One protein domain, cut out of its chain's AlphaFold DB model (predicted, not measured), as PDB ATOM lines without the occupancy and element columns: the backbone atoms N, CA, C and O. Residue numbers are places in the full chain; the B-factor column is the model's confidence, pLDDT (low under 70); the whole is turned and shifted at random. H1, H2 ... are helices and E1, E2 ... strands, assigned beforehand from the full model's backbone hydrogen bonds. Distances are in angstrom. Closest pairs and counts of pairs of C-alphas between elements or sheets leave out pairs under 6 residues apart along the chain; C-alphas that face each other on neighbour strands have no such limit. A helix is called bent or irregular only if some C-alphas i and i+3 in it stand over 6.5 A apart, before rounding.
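This is residues 87 to 184 of the 184 residues of an uncharacterized protein of Betaproteobacteria bacterium SG8_39 (UniProt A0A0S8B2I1). The short helix H2 lies in the middle of a small, mostly helical body, with the long helix H4 along one side of it, H3 making a corner near the start of H4, and the hairpin of E1 and E2 on another side, where H1 sits between E2 and H4. H5 lies past the other end of H4, and a link leads back from it to H6, which meets H3 and points away from the body, with the last residues, 182 to 184, reaching on to Lys 184 at the far end of the longest axis. The printed part has 98 residues, with six named helices and two named strands in the order H1 H2 E1 E2 H3 H4 H5 H6; the two strands form one antiparallel sheet. The whole is compact, with a radius of gyration of the C-alphas of 13.1 A and spans of 44 by 31 by 22 A.

H1, residues 87 to 90, and H4, residues 132 to 147, only just touch, with 3 pairs of C-alphas within 8 A; the closest are those of Phe 88 and Trp 143, 6.4 A apart, and H4 touches H1 with residues 139 to 143 alone. H2, residues 93 to 96, touches H4, the closest C-alphas being those of Ala 96 and Gly 139, 4.6 A apart. H2 also touches H3, residues 122 to 129, where the C-alphas of Ser 94 and Trp 128 are closest at 5.3 A. E1, residues 108 to 112, and E2, residues 115 to 119, are a hairpin of antiparallel neighbours at 152 degrees, with N 110 and O 117 at 2.9 A and N 119 and O 108 at 2.8 A, within hydrogen-bond range. The closest C-alphas of H2 and E2 are those of Ala 93 and Leu 118, 5.8 A apart. H3 and H4 are close but not clearly touching, about perpendicular at 86 degrees, with the C-alphas of Trp 128 and Asn 135 closest at 6.7 A. H5, residues 152 to 161, touches no helix. H6, residues 170 to 181, only just touches H3, with 3 pairs of C-alphas within 8 A, and with residues 173 to 177 alone; the closest are those of His 127 and Leu 173, 6.0 A apart. In H3, H4, H5 and H6 every O i to N i+4 pair is within hydrogen-bond range; H1 and H2 are too short for such a pair.

H1 begins at C-alpha 87, at (12.122, -17.056, -14.158), and measures 5.9 A; H2 measures 4.9 A. E1 is 13.5 A long, E2 13.4 A and H3 10.4 A. H4 runs 19.5 A from C-alpha 132 at (24.043, -13.001, -8.302), and is only just irregular, with C-alphas 144 and 147 at 6.8 A. H5 is 14.1 A long, and H6 15.9 A, ending at C-alpha 181 at (33.385, -0.926, -8.812).

The two C-alphas farthest apart are those of Asp 149 and Lys 184, at 44.3 A. The printed part has no cut, and ends at the chain's last residue. The link from H2 to E1, with 11 residues, is long. The mean pLDDT of the printed part is 96.1; residues 183 to 184 are under 70.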
ATOM      1  N   ALA A  87      12.117 -16.909 -15.603       98.38
ATOM      2  CA  ALA A  87      12.122 -17.056 -14.158       98.38
ATOM      3  C   ALA A  87      11.039 -16.179 -13.514       98.38
ATOM      4  O   ALA A  87      10.659 -15.123 -14.034       98.38
ATOM      5  N   PHE A  88      10.550 -16.626 -12.356       98.31
ATOM      6  CA  PHE A  88       9.628 -15.861 -11.510       98.31
ATOM      7  C   PHE A  88       8.368 -15.389 -12.248       98.31
ATOM      8  O   PHE A  88       7.880 -14.285 -12.021       98.31
ATOM      9  N   GLY A  89       7.868 -16.190 -13.199       97.06
ATOM     10  CA  GLY A  89       6.675 -15.857 -13.981       97.06
ATOM     11  C   GLY A  89       6.790 -14.556 -14.779       97.06
ATOM     12  O   GLY A  89       5.773 -13.906 -15.009       97.06
ATOM     13  N   GLY A  90       8.009 -14.154 -15.149       97.81
ATOM     14  CA  GLY A  90       8.282 -12.929 -15.899       97.81
ATOM     15  C   GLY A  90       8.378 -11.656 -15.052       97.81
ATOM     16  O   GLY A  90       8.523 -10.569 -15.615       97.81
ATOM     17  N   TYR A  91       8.279 -11.745 -13.724       98.25
ATOM     18  CA  TYR A  91       8.523 -10.600 -12.843       98.25
ATOM     19  C   TYR A  91      10.020 -10.284 -12.716       98.25
ATOM     20  O   TYR A  91      10.888 -11.073 -13.085       98.25
ATOM     21  N   CYS A  92      10.325  -9.104 -12.174       97.94
ATOM     22  CA  CYS A  92      11.701  -8.661 -11.965       97.94
ATOM     23  C   CYS A  92      12.494  -9.605 -11.052       97.94
ATOM     24  O   CYS A  92      12.155  -9.769  -9.878       97.94
ATOM     25  N   ALA A  93      13.621 -10.121 -11.542       98.44
ATOM     26  CA  ALA A  93      14.536 -10.941 -10.753       98.44
ATOM     27  C   ALA A  93      15.158 -10.170  -9.571       98.44
ATOM     28  O   ALA A  93      15.337 -10.738  -8.493       98.44
ATOM     29  N   SER A  94      15.391  -8.856  -9.713       97.44
ATOM     30  CA  SER A  94      15.807  -8.002  -8.588       97.44
ATOM     31  C   SER A  94      14.718  -7.840  -7.526       97.44
ATOM     32  O   SER A  94      15.031  -7.551  -6.380       97.44
ATOM     33  N   GLY A  95      13.440  -8.019  -7.868       97.69
ATOM     34  CA  GLY A  95      12.355  -8.043  -6.881       97.69
ATOM     35  C   GLY A  95      12.216  -9.407  -6.207       97.69
ATOM     36  O   GLY A  95      11.983  -9.478  -5.001       97.69
ATOM     37  N   ALA A  96      12.425 -10.486  -6.966       98.38
ATOM     38  CA  ALA A  96      12.162 -11.856  -6.530       98.38
ATOM     39  C   ALA A  96      12.906 -12.238  -5.240       98.38
ATOM     40  O   ALA A  96      12.299 -12.785  -4.323       98.38
ATOM     41  N   HIS A  97      14.187 -11.873  -5.107       97.94
ATOM     42  CA  HIS A  97      14.961 -12.166  -3.890       97.94
ATOM     43  C   HIS A  97      14.511 -11.385  -2.640       97.94
ATOM     44  O   HIS A  97      14.917 -11.726  -1.532       97.94
ATOM     45  N   TYR A  98      13.648 -10.375  -2.795       98.44
ATOM     46  CA  TYR A  98      12.973  -9.664  -1.705       98.44
ATOM     47  C   TYR A  98      11.500 -10.074  -1.557       98.44
ATOM     48  O   TYR A  98      10.737  -9.384  -0.884       98.44
ATOM     49  N   ALA A  99      11.093 -11.177  -2.198       98.38
ATOM     50  CA  ALA A  99       9.710 -11.642  -2.279       98.38
ATOM     51  C   ALA A  99       8.739 -10.620  -2.910       98.38
ATOM     52  O   ALA A  99       7.542 -10.623  -2.617       98.38
ATOM     53  N   LEU A 100       9.246  -9.747  -3.788       98.00
ATOM     54  CA  LEU A 100       8.467  -8.736  -4.506       98.00
ATOM     55  C   LEU A 100       8.244  -9.140  -5.970       98.00
ATOM     56  O   LEU A 100       9.172  -9.511  -6.689       98.00
ATOM     57  N   LYS A 101       7.009  -8.978  -6.443       97.62
ATOM     58  CA  LYS A 101       6.554  -9.222  -7.818       97.62
ATOM     59  C   LYS A 101       6.429  -7.898  -8.570       97.62
ATOM     60  O   LYS A 101       5.338  -7.357  -8.746       97.62
ATOM     61  N   ALA A 102       7.561  -7.333  -8.984       95.56
ATOM     62  CA  ALA A 102       7.570  -6.080  -9.740       95.56
ATOM     63  C   ALA A 102       7.302  -6.337 -11.231       95.56
ATOM     64  O   ALA A 102       8.064  -7.060 -11.882       95.56
ATOM     65  N   ARG A 103       6.223  -5.745 -11.764       93.81
ATOM     66  CA  ARG A 103       5.901  -5.770 -13.200       93.81
ATOM     67  C   ARG A 103       6.932  -4.974 -13.979       93.81
ATOM     68  O   ARG A 103       7.257  -3.848 -13.614       93.81
ATOM     69  N   ILE A 104       7.421  -5.559 -15.061       94.56
ATOM     70  CA  ILE A 104       8.503  -4.994 -15.865       94.56
ATOM     71  C   ILE A 104       8.254  -5.187 -17.361       94.56
ATOM     72  O   ILE A 104       7.338  -5.899 -17.783       94.56
ATOM     73  N   GLY A 105       9.059  -4.496 -18.166       93.25
ATOM     74  CA  GLY A 105       9.225  -4.801 -19.584       93.25
ATOM     75  C   GLY A 105       9.874  -6.169 -19.804       93.25
ATOM     76  O   GLY A 105      10.061  -6.949 -18.872       93.25
ATOM     77  N   ALA A 106      10.254  -6.435 -21.047       94.06
ATOM     78  CA  ALA A 106      11.000  -7.639 -21.403       94.06
ATOM     79  C   ALA A 106      12.306  -7.291 -22.142       94.06
ATOM     80  O   ALA A 106      12.853  -8.119 -22.864       94.06
ATOM     81  N   ASP A 107      12.801  -6.061 -21.960       96.31
ATOM     82  CA  ASP A 107      13.916  -5.508 -22.738       96.31
ATOM     83  C   ASP A 107      15.263  -5.628 -22.024       96.31
ATOM     84  O   ASP A 107      16.302  -5.791 -22.660       96.31
ATOM     85  N   THR A 108      15.260  -5.583 -20.687       98.06
ATOM     86  CA  THR A 108      16.458  -5.846 -19.885       98.06
ATOM     87  C   THR A 108      16.385  -7.256 -19.330       98.06
ATOM     88  O   THR A 108      15.484  -7.582 -18.560       98.06
ATOM     89  N   PHE A 109      17.359  -8.084 -19.685       98.56
ATOM     90  CA  PHE A 109      17.396  -9.478 -19.277       98.56
ATOM     91  C   PHE A 109      18.830  -9.965 -19.064       98.56
ATOM     92  O   PHE A 109      19.801  -9.264 -19.361       98.56
ATOM     93  N   LYS A 110      18.951 -11.177 -18.531       98.31
ATOM     94  CA  LYS A 110      20.190 -11.945 -18.464       98.31
ATOM     95  C   LYS A 110      19.848 -13.429 -18.545       98.31
ATOM     96  O   LYS A 110      18.888 -13.863 -17.912       98.31
ATOM     97  N   ILE A 111      20.644 -14.199 -19.281       98.31
ATOM     98  CA  ILE A 111      20.618 -15.661 -19.203       98.31
ATOM     99  C   ILE A 111      21.675 -16.100 -18.190       98.31
ATOM    100  O   ILE A 111      22.837 -15.710 -18.310       98.31
ATOM    101  N   VAL A 112      21.281 -16.893 -17.197       98.12
ATOM    102  CA  VAL A 112      22.202 -17.532 -16.244       98.12
ATOM    103  C   VAL A 112      21.874 -19.013 -16.212       98.12
ATOM    104  O   VAL A 112      20.713 -19.364 -16.018       98.12
ATOM    105  N   ASP A 113      22.870 -19.859 -16.475       95.94
ATOM    106  CA  ASP A 113      22.728 -21.321 -16.531       95.94
ATOM    107  C   ASP A 113      21.548 -21.783 -17.402       95.94
ATOM    108  O   ASP A 113      20.808 -22.707 -17.084       95.94
ATOM    109  N   GLY A 114      21.343 -21.087 -18.524       96.25
ATOM    110  CA  GLY A 114      20.268 -21.384 -19.467       96.25
ATOM    111  C   GLY A 114      18.874 -20.908 -19.052       96.25
ATOM    112  O   GLY A 114      17.948 -21.158 -19.811       96.25
ATOM    113  N   ARG A 115      18.709 -20.196 -17.929       97.81
ATOM    114  CA  ARG A 115      17.430 -19.631 -17.463       97.81
ATOM    115  C   ARG A 115      17.345 -18.128 -17.731       97.81
ATOM    116  O   ARG A 115      18.315 -17.399 -17.517       97.81
ATOM    117  N   LEU A 116      16.182 -17.669 -18.197       98.56
ATOM    118  CA  LEU A 116      15.908 -16.269 -18.537       98.56
ATOM    119  C   LEU A 116      15.460 -15.462 -17.311       98.56
ATOM    120  O   LEU A 116      14.384 -15.698 -16.768       98.56
ATOM    121  N   TYR A 117      16.249 -14.461 -16.922       98.69
ATOM    122  CA  TYR A 117      15.928 -13.508 -15.855       98.69
ATOM    123  C   TYR A 117      15.648 -12.128 -16.445       98.69
ATOM    124  O   TYR A 117      16.439 -11.624 -17.242       98.69
ATOM    125  N   LEU A 118      14.545 -11.503 -16.035       98.69
ATOM    126  CA  LEU A 118      14.116 -10.192 -16.519       98.69
ATOM    127  C   LEU A 118      14.312  -9.113 -15.449       98.69
ATOM    128  O   LEU A 118      14.213  -9.373 -14.248       98.69
ATOM    129  N   PHE A 119      14.555  -7.881 -15.890       98.50
ATOM    130  CA  PHE A 119      14.828  -6.741 -15.020       98.50
ATOM    131  C   PHE A 119      14.062  -5.498 -15.467       98.50
ATOM    132  O   PHE A 119      13.838  -5.274 -16.654       98.50
ATOM    133  N   GLY A 120      13.702  -4.645 -14.506       96.19
ATOM    134  CA  GLY A 120      13.017  -3.382 -14.803       96.19
ATOM    135  C   GLY A 120      13.921  -2.326 -15.435       96.19
ATOM    136  O   GLY A 120      13.432  -1.403 -16.075       96.19
ATOM    137  N   SER A 121      15.237  -2.443 -15.249       96.88
ATOM    138  CA  SER A 121      16.223  -1.528 -15.822       96.88
ATOM    139  C   SER A 121      17.632  -2.126 -15.790       96.88
ATOM    140  O   SER A 121      17.903  -3.027 -14.985       96.88
ATOM    141  N   PRO A 122      18.579  -1.583 -16.579       96.94
ATOM    142  CA  PRO A 122      19.991  -1.933 -16.461       96.94
ATOM    143  C   PRO A 122      20.549  -1.712 -15.050       96.94
ATOM    144  O   PRO A 122      21.355  -2.515 -14.589       96.94
ATOM    145  N   ARG A 123      20.093  -0.671 -14.332       96.12
ATOM    146  CA  ARG A 123      20.484  -0.422 -12.933       96.12
ATOM    147  C   ARG A 123      20.040  -1.566 -12.019       96.12
ATOM    148  O   ARG A 123      20.867  -2.112 -11.301       96.12
ATOM    149  N   SER A 124      18.771  -1.967 -12.110       96.50
ATOM    150  CA  SER A 124      18.206  -3.097 -11.354       96.50
ATOM    151  C   SER A 124      18.995  -4.386 -11.597       96.50
ATOM    152  O   SER A 124      19.329  -5.096 -10.647       96.50
ATOM    153  N   ARG A 125      19.346  -4.662 -12.863       97.94
ATOM    154  CA  ARG A 125      20.196  -5.803 -13.225       97.94
ATOM    155  C   ARG A 125      21.565  -5.719 -12.552       97.94
ATOM    156  O   ARG A 125      21.955  -6.672 -11.894       97.94
ATOM    157  N   ARG A 126      22.262  -4.582 -12.658       96.81
ATOM    158  CA  ARG A 126      23.585  -4.397 -12.033       96.81
ATOM    159  C   ARG A 126      23.552  -4.592 -10.519       96.81
ATOM    160  O   ARG A 126      24.449  -5.219  -9.973       96.81
ATOM    161  N   HIS A 127      22.528  -4.071  -9.843       96.75
ATOM    162  CA  HIS A 127      22.371  -4.242  -8.396       96.75
ATOM    163  C   HIS A 127      22.135  -5.707  -8.019       96.75
ATOM    164  O   HIS A 127      22.736  -6.199  -7.073       96.75
ATOM    165  N   TRP A 128      21.326  -6.433  -8.793       98.12
ATOM    166  CA  TRP A 128      21.128  -7.871  -8.593       98.12
ATOM    167  C   TRP A 128      22.390  -8.697  -8.887       98.12
ATOM    168  O   TRP A 128      22.618  -9.718  -8.242       98.12
ATOM    169  N   GLU A 129      23.235  -8.251  -9.817       97.56
ATOM    170  CA  GLU A 129      24.504  -8.909 -10.154       97.56
ATOM    171  C   GLU A 129      25.573  -8.783  -9.054       97.56
ATOM    172  O   GLU A 129      26.513  -9.576  -9.065       97.56
ATOM    173  N   LEU A 130      25.422  -7.864  -8.083       97.00
ATOM    174  CA  LEU A 130      26.360  -7.712  -6.959       97.00
ATOM    175  C   LEU A 130      26.585  -9.030  -6.205       97.00
ATOM    176  O   LEU A 130      27.723  -9.352  -5.877       97.00
ATOM    177  N   ASP A 131      25.510  -9.791  -5.980       97.31
ATOM    178  CA  ASP A 131      25.524 -11.078  -5.278       97.31
ATOM    179  C   ASP A 131      24.663 -12.116  -6.038       97.31
ATOM    180  O   ASP A 131      23.804 -12.794  -5.470       97.31
ATOM    181  N   GLN A 132      24.878 -12.232  -7.359       98.06
ATOM    182  CA  GLN A 132      24.043 -13.001  -8.302       98.06
ATOM    183  C   GLN A 132      23.609 -14.388  -7.793       98.06
ATOM    184  O   GLN A 132      22.421 -14.702  -7.801       98.06
ATOM    185  N   ALA A 133      24.550 -15.230  -7.355       98.31
ATOM    186  CA  ALA A 133      24.244 -16.602  -6.938       98.31
ATOM    187  C   ALA A 133      23.337 -16.647  -5.693       98.31
ATOM    188  O   ALA A 133      22.393 -17.438  -5.633       98.31
ATOM    189  N   ALA A 134      23.583 -15.765  -4.719       98.38
ATOM    190  CA  ALA A 134      22.743 -15.642  -3.530       98.38
ATOM    191  C   ALA A 134      21.342 -15.132  -3.894       98.38
ATOM    192  O   ALA A 134      20.343 -15.659  -3.402       98.38
ATOM    193  N   ASN A 135      21.262 -14.164  -4.808       98.50
ATOM    194  CA  ASN A 135      20.000 -13.579  -5.245       98.50
ATOM    195  C   ASN A 135      19.146 -14.566  -6.054       98.50
ATOM    196  O   ASN A 135      17.928 -14.580  -5.885       98.50
ATOM    197  N   ILE A 136      19.760 -15.432  -6.873       98.69
ATOM    198  CA  ILE A 136      19.064 -16.557  -7.522       98.69
ATOM    199  C   ILE A 136      18.499 -17.498  -6.459       98.69
ATOM    200  O   ILE A 136      17.300 -17.757  -6.454       98.69
ATOM    201  N   LYS A 137      19.335 -17.959  -5.519       98.62
ATOM    202  CA  LYS A 137      18.916 -18.907  -4.477       98.62
ATOM    203  C   LYS A 137      17.743 -18.375  -3.647       98.62
ATOM    204  O   LYS A 137      16.777 -19.097  -3.420       98.62
ATOM    205  N   LEU A 138      17.818 -17.119  -3.208       98.62
ATOM    206  CA  LEU A 138      16.739 -16.471  -2.458       98.62
ATOM    207  C   LEU A 138      15.492 -16.272  -3.321       98.62
ATOM    208  O   LEU A 138      14.390 -16.529  -2.850       98.62
ATOM    209  N   GLY A 139      15.658 -15.838  -4.573       98.69
ATOM    210  CA  GLY A 139      14.553 -15.662  -5.512       98.69
ATOM    211  C   GLY A 139      13.782 -16.959  -5.755       98.69
ATOM    212  O   GLY A 139      12.563 -16.956  -5.637       98.69
ATOM    213  N   GLU A 140      14.475 -18.068  -6.027       98.56
ATOM    214  CA  GLU A 140      13.848 -19.387  -6.212       98.56
ATOM    215  C   GLU A 140      13.164 -19.870  -4.926       98.56
ATOM    216  O   GLU A 140      12.036 -20.359  -4.969       98.56
ATOM    217  N   TRP A 141      13.792 -19.659  -3.763       98.69
ATOM    218  CA  TRP A 141      13.176 -20.009  -2.483       98.69
ATOM    219  C   TRP A 141      11.873 -19.232  -2.247       98.69
ATOM    220  O   TRP A 141      10.840 -19.844  -1.983       98.69
ATOM    221  N   TYR A 142      11.879 -17.903  -2.392       98.75
ATOM    222  CA  TYR A 142      10.663 -17.094  -2.238       98.75
ATOM    223  C   TYR A 142       9.630 -17.369  -3.320       98.75
ATOM    224  O   TYR A 142       8.430 -17.237  -3.076       98.75
ATOM    225  N   TRP A 143      10.066 -17.719  -4.526       98.25
ATOM    226  CA  TRP A 143       9.163 -18.122  -5.586       98.25
ATOM    227  C   TRP A 143       8.353 -19.341  -5.162       98.25
ATOM    228  O   TRP A 143       7.138 -19.229  -5.016       98.25
ATOM    229  N   GLU A 144       9.021 -20.449  -4.850       98.25
ATOM    230  CA  GLU A 144       8.351 -21.716  -4.549       98.25
ATOM    231  C   GLU A 144       7.640 -21.737  -3.188       98.25
ATOM    232  O   GLU A 144       6.631 -22.418  -3.044       98.25
ATOM    233  N   ASN A 145       8.113 -20.978  -2.193       98.19
ATOM    234  CA  ASN A 145       7.562 -21.044  -0.831       98.19
ATOM    235  C   ASN A 145       6.552 -19.934  -0.507       98.19
ATOM    236  O   ASN A 145       5.912 -19.983   0.543       98.19
ATOM    237  N   GLU A 146       6.414 -18.910  -1.356       97.75
ATOM    238  CA  GLU A 146       5.580 -17.754  -1.010       97.75
ATOM    239  C   GLU A 146       4.901 -17.067  -2.195       97.75
ATOM    240  O   GLU A 146       3.719 -16.739  -2.117       97.75
ATOM    241  N   THR A 147       5.634 -16.777  -3.269       97.88
ATOM    242  CA  THR A 147       5.201 -15.753  -4.237       97.88
ATOM    243  C   THR A 147       4.582 -16.304  -5.521       97.88
ATOM    244  O   THR A 147       3.866 -15.561  -6.204       97.88
ATOM    245  N   LYS A 148       4.808 -17.584  -5.850       96.50
ATOM    246  CA  LYS A 148       4.331 -18.228  -7.087       96.50
ATOM    247  C   LYS A 148       2.822 -18.101  -7.270       96.50
ATOM    248  O   LYS A 148       2.380 -17.526  -8.265       96.50
ATOM    249  N   ASP A 149       2.059 -18.495  -6.256       95.06
ATOM    250  CA  ASP A 149       0.591 -18.555  -6.323       95.06
ATOM    251  C   ASP A 149      -0.102 -17.318  -5.739       95.06
ATOM    252  O   ASP A 149      -1.329 -17.222  -5.715       95.06
ATOM    253  N   ARG A 150       0.672 -16.326  -5.279       95.06
ATOM    254  CA  ARG A 150       0.124 -15.082  -4.731       95.06
ATOM    255  C   ARG A 150       0.006 -13.998  -5.795       95.06
ATOM    256  O   ARG A 150       0.983 -13.731  -6.501       95.06
ATOM    257  N   PRO A 151      -1.137 -13.305  -5.899       95.19
ATOM    258  CA  PRO A 151      -1.240 -12.130  -6.749       95.19
ATOM    259  C   PRO A 151      -0.209 -11.062  -6.391       95.19
ATOM    260  O   PRO A 151       0.038 -10.794  -5.215       95.19
ATOM    261  N   ASP A 152       0.362 -10.423  -7.409       94.00
ATOM    262  CA  ASP A 152       1.385  -9.386  -7.255       94.00
ATOM    263  C   ASP A 152       0.988  -8.251  -6.309       94.00
ATOM    264  O   ASP A 152       1.775  -7.884  -5.442       94.00
ATOM    265  N   ARG A 153      -0.233  -7.720  -6.418       93.56
ATOM    266  CA  ARG A 153      -0.702  -6.621  -5.556       93.56
ATOM    267  C   ARG A 153      -0.717  -7.004  -4.079       93.56
ATOM    268  O   ARG A 153      -0.203  -6.255  -3.250       93.56
ATOM    269  N   LEU A 154      -1.278  -8.172  -3.764       94.44
ATOM    270  CA  LEU A 154      -1.366  -8.676  -2.395       94.44
ATOM    271  C   LEU A 154       0.026  -8.991  -1.837       94.44
ATOM    272  O   LEU A 154       0.357  -8.588  -0.722       94.44
ATOM    273  N   GLN A 155       0.848  -9.672  -2.635       96.88
ATOM    274  CA  GLN A 155       2.204 -10.040  -2.255       96.88
ATOM    275  C   GLN A 155       3.077  -8.806  -2.001       96.88
ATOM    276  O   GLN A 155       3.764  -8.724  -0.983       96.88
ATOM    277  N   ASN A 156       3.027  -7.824  -2.901       96.62
ATOM    278  CA  ASN A 156       3.831  -6.614  -2.779       96.62
ATOM    279  C   ASN A 156       3.381  -5.765  -1.598       96.62
ATOM    280  O   ASN A 156       4.234  -5.297  -0.852       96.62
ATOM    281  N   TRP A 157       2.071  -5.599  -1.387       96.12
ATOM    282  CA  TRP A 157       1.560  -4.910  -0.202       96.12
ATOM    283  C   TRP A 157       2.129  -5.530   1.080       96.12
ATOM    284  O   TRP A 157       2.746  -4.825   1.877       96.12
ATOM    285  N   TYR A 158       2.030  -6.857   1.217       97.19
ATOM    286  CA  TYR A 158       2.564  -7.578   2.372       97.19
ATOM    287  C   TYR A 158       4.068  -7.329   2.566       97.19
ATOM    288  O   TYR A 158       4.494  -7.000   3.670       97.19
ATOM    289  N   ARG A 159       4.880  -7.422   1.505       97.50
ATOM    290  CA  ARG A 159       6.344  -7.265   1.599       97.50
ATOM    291  C   ARG A 159       6.845  -5.831   1.668       97.50
ATOM    292  O   ARG A 159       7.959  -5.605   2.140       97.50
ATOM    293  N   TYR A 160       6.026  -4.857   1.288       95.81
ATOM    294  CA  TYR A 160       6.303  -3.457   1.588       95.81
ATOM    295  C   TYR A 160       6.046  -3.123   3.059       95.81
ATOM    296  O   TYR A 160       6.799  -2.326   3.620       95.81
ATOM    297  N   THR A 161       5.054  -3.753   3.697       97.00
ATOM    298  CA  THR A 161       4.803  -3.614   5.142       97.00
ATOM    299  C   THR A 161       5.794  -4.429   5.979       97.00
ATOM    300  O   THR A 161       6.337  -3.922   6.957       97.00
ATOM    301  N   PHE A 162       6.075  -5.668   5.573       97.50
ATOM    302  CA  PHE A 162       6.929  -6.620   6.289       97.50
ATOM    303  C   PHE A 162       8.106  -7.049   5.408       97.50
ATOM    304  O   PHE A 162       8.096  -8.093   4.741       97.50
ATOM    305  N   ARG A 163       9.137  -6.201   5.396       97.56
ATOM    306  CA  ARG A 163      10.354  -6.426   4.610       97.56
ATOM    307  C   ARG A 163      11.076  -7.697   5.053       97.56
ATOM    308  O   ARG A 163      11.054  -8.071   6.224       97.56
ATOM    309  N   VAL A 164      11.732  -8.355   4.102       98.00
ATOM    310  CA  VAL A 164      12.618  -9.488   4.398       98.00
ATOM    311  C   VAL A 164      13.844  -9.015   5.202       98.00
ATOM    312  O   VAL A 164      14.262  -7.868   5.027       98.00
ATOM    313  N   PRO A 165      14.461  -9.866   6.043       97.38
ATOM    314  CA  PRO A 165      15.581  -9.456   6.899       97.38
ATOM    315  C   PRO A 165      16.797  -8.903   6.144       97.38
ATOM    316  O   PRO A 165      17.514  -8.056   6.662       97.38
ATOM    317  N   HIS A 166      17.029  -9.367   4.916       96.69
ATOM    318  CA  HIS A 166      18.143  -8.947   4.061       96.69
ATOM    319  C   HIS A 166      17.773  -7.837   3.069       96.69
ATOM    320  O   HIS A 166      18.494  -7.634   2.095       96.69
ATOM    321  N   TYR A 167      16.645  -7.146   3.261       97.56
ATOM    322  CA  TYR A 167      16.218  -6.075   2.363       97.56
ATOM    323  C   TYR A 167      17.259  -4.947   2.312       97.56
ATOM    324  O   TYR A 167      17.609  -4.395   3.352       97.56
ATOM    325  N   LYS A 168      17.687  -4.559   1.104       97.00
ATOM    326  CA  LYS A 168      18.495  -3.355   0.863       97.00
ATOM    327  C   LYS A 168      17.729  -2.365  -0.008       97.00
ATOM    328  O   LYS A 168      17.061  -2.742  -0.972       97.00
ATOM    329  N   THR A 169      17.851  -1.087   0.317       95.81
ATOM    330  CA  THR A 169      17.361   0.026  -0.499       95.81
ATOM    331  C   THR A 169      18.222   0.229  -1.746       95.81
ATOM    332  O   THR A 169      19.388  -0.163  -1.796       95.81
ATOM    333  N   ASP A 170      17.668   0.921  -2.745       93.56
ATOM    334  CA  ASP A 170      18.411   1.331  -3.942       93.56
ATOM    335  C   ASP A 170      19.668   2.151  -3.609       93.56
ATOM    336  O   ASP A 170      20.687   2.010  -4.280       93.56
ATOM    337  N   ALA A 171      19.611   2.990  -2.567       96.62
ATOM    338  CA  ALA A 171      20.740   3.808  -2.132       96.62
ATOM    339  C   ALA A 171      21.865   2.958  -1.522       96.62
ATOM    340  O   ALA A 171      23.036   3.193  -1.809       96.62
ATOM    341  N   GLU A 172      21.523   1.945  -0.722       97.50
ATOM    342  CA  GLU A 172      22.503   1.011  -0.155       97.50
ATOM    343  C   GLU A 172      23.153   0.149  -1.239       97.50
ATOM    344  O   GLU A 172      24.375  -0.010  -1.239       97.50
ATOM    345  N   LEU A 173      22.353  -0.362  -2.183       96.81
ATOM    346  CA  LEU A 173      22.841  -1.134  -3.328       96.81
ATOM    347  C   LEU A 173      23.748  -0.292  -4.229       96.81
ATOM    348  O   LEU A 173      24.789  -0.769  -4.676       96.81
ATOM    349  N   GLU A 174      23.392   0.971  -4.469       96.25
ATOM    350  CA  GLU A 174      24.230   1.887  -5.241       96.25
ATOM    351  C   GLU A 174      25.534   2.204  -4.505       96.25
ATOM    352  O   GLU A 174      26.605   2.077  -5.091       96.25
ATOM    353  N   ALA A 175      25.480   2.531  -3.212       96.81
ATOM    354  CA  ALA A 175      26.681   2.762  -2.412       96.81
ATOM    355  C   ALA A 175      27.602   1.532  -2.400       96.81
ATOM    356  O   ALA A 175      28.822   1.657  -2.493       96.81
ATOM    357  N   GLU A 176      27.034   0.329  -2.318       96.44
ATOM    358  CA  GLU A 176      27.785  -0.916  -2.418       96.44
ATOM    359  C   GLU A 176      28.422  -1.110  -3.795       96.44
ATOM    360  O   GLU A 176      29.611  -1.433  -3.872       96.44
ATOM    361  N   TRP A 177      27.678  -0.859  -4.872       95.62
ATOM    362  CA  TRP A 177      28.209  -0.914  -6.229       95.62
ATOM    363  C   TRP A 177      29.369   0.071  -6.420       95.62
ATOM    364  O   TRP A 177      30.427  -0.324  -6.907       95.62
ATOM    365  N   GLN A 178      29.226   1.314  -5.951       95.38
ATOM    366  CA  GLN A 178      30.285   2.327  -6.001       95.38
ATOM    367  C   GLN A 178      31.517   1.913  -5.183       95.38
ATOM    368  O   GLN A 178      32.646   2.093  -5.633       95.38
ATOM    369  N   ARG A 179      31.339   1.289  -4.011       95.31
ATOM    370  CA  ARG A 179      32.468   0.755  -3.229       95.31
ATOM    371  C   ARG A 179      33.209  -0.371  -3.952       95.31
ATOM    372  O   ARG A 179      34.434  -0.403  -3.889       95.31
ATOM    373  N   ARG A 180      32.487  -1.295  -4.602       94.75
ATOM    374  CA  ARG A 180      33.082  -2.462  -5.283       94.75
ATOM    375  C   ARG A 180      33.681  -2.113  -6.656       94.75
ATOM    376  O   ARG A 180      34.688  -2.704  -7.032       94.75
ATOM    377  N   TYR A 181      33.082  -1.172  -7.391       91.31
ATOM    378  CA  TYR A 181      33.385  -0.926  -8.812       91.31
ATOM    379  C   TYR A 181      33.557   0.553  -9.201       91.31
ATOM    380  O   TYR A 181      33.953   0.833 -10.330       91.31
ATOM    381  N   GLY A 182      33.262   1.500  -8.308       79.12
ATOM    382  CA  GLY A 182      33.237   2.942  -8.597       79.12
ATOM    383  C   GLY A 182      34.599   3.639  -8.597       79.12
ATOM    384  O   GLY A 182      34.671   4.820  -8.917       79.12
ATOM    385  N   LYS A 183      35.693   2.941  -8.270       67.38
ATOM    386  CA  LYS A 183      37.051   3.472  -8.451       67.38
ATOM    387  C   LYS A 183      37.566   3.121  -9.850       67.38
ATOM    388  O   LYS A 183      38.133   2.048 -10.052       67.38
ATOM    389  N   LYS A 184      37.360   4.038 -10.791       57.09
ATOM    390  CA  LYS A 184      38.203   4.224 -11.975       57.09
ATOM    391  C   LYS A 184      38.687   5.660 -11.998       57.09
ATOM    392  O   LYS A 184      37.844   6.541 -11.722       57.09
TER     393      LYS A 184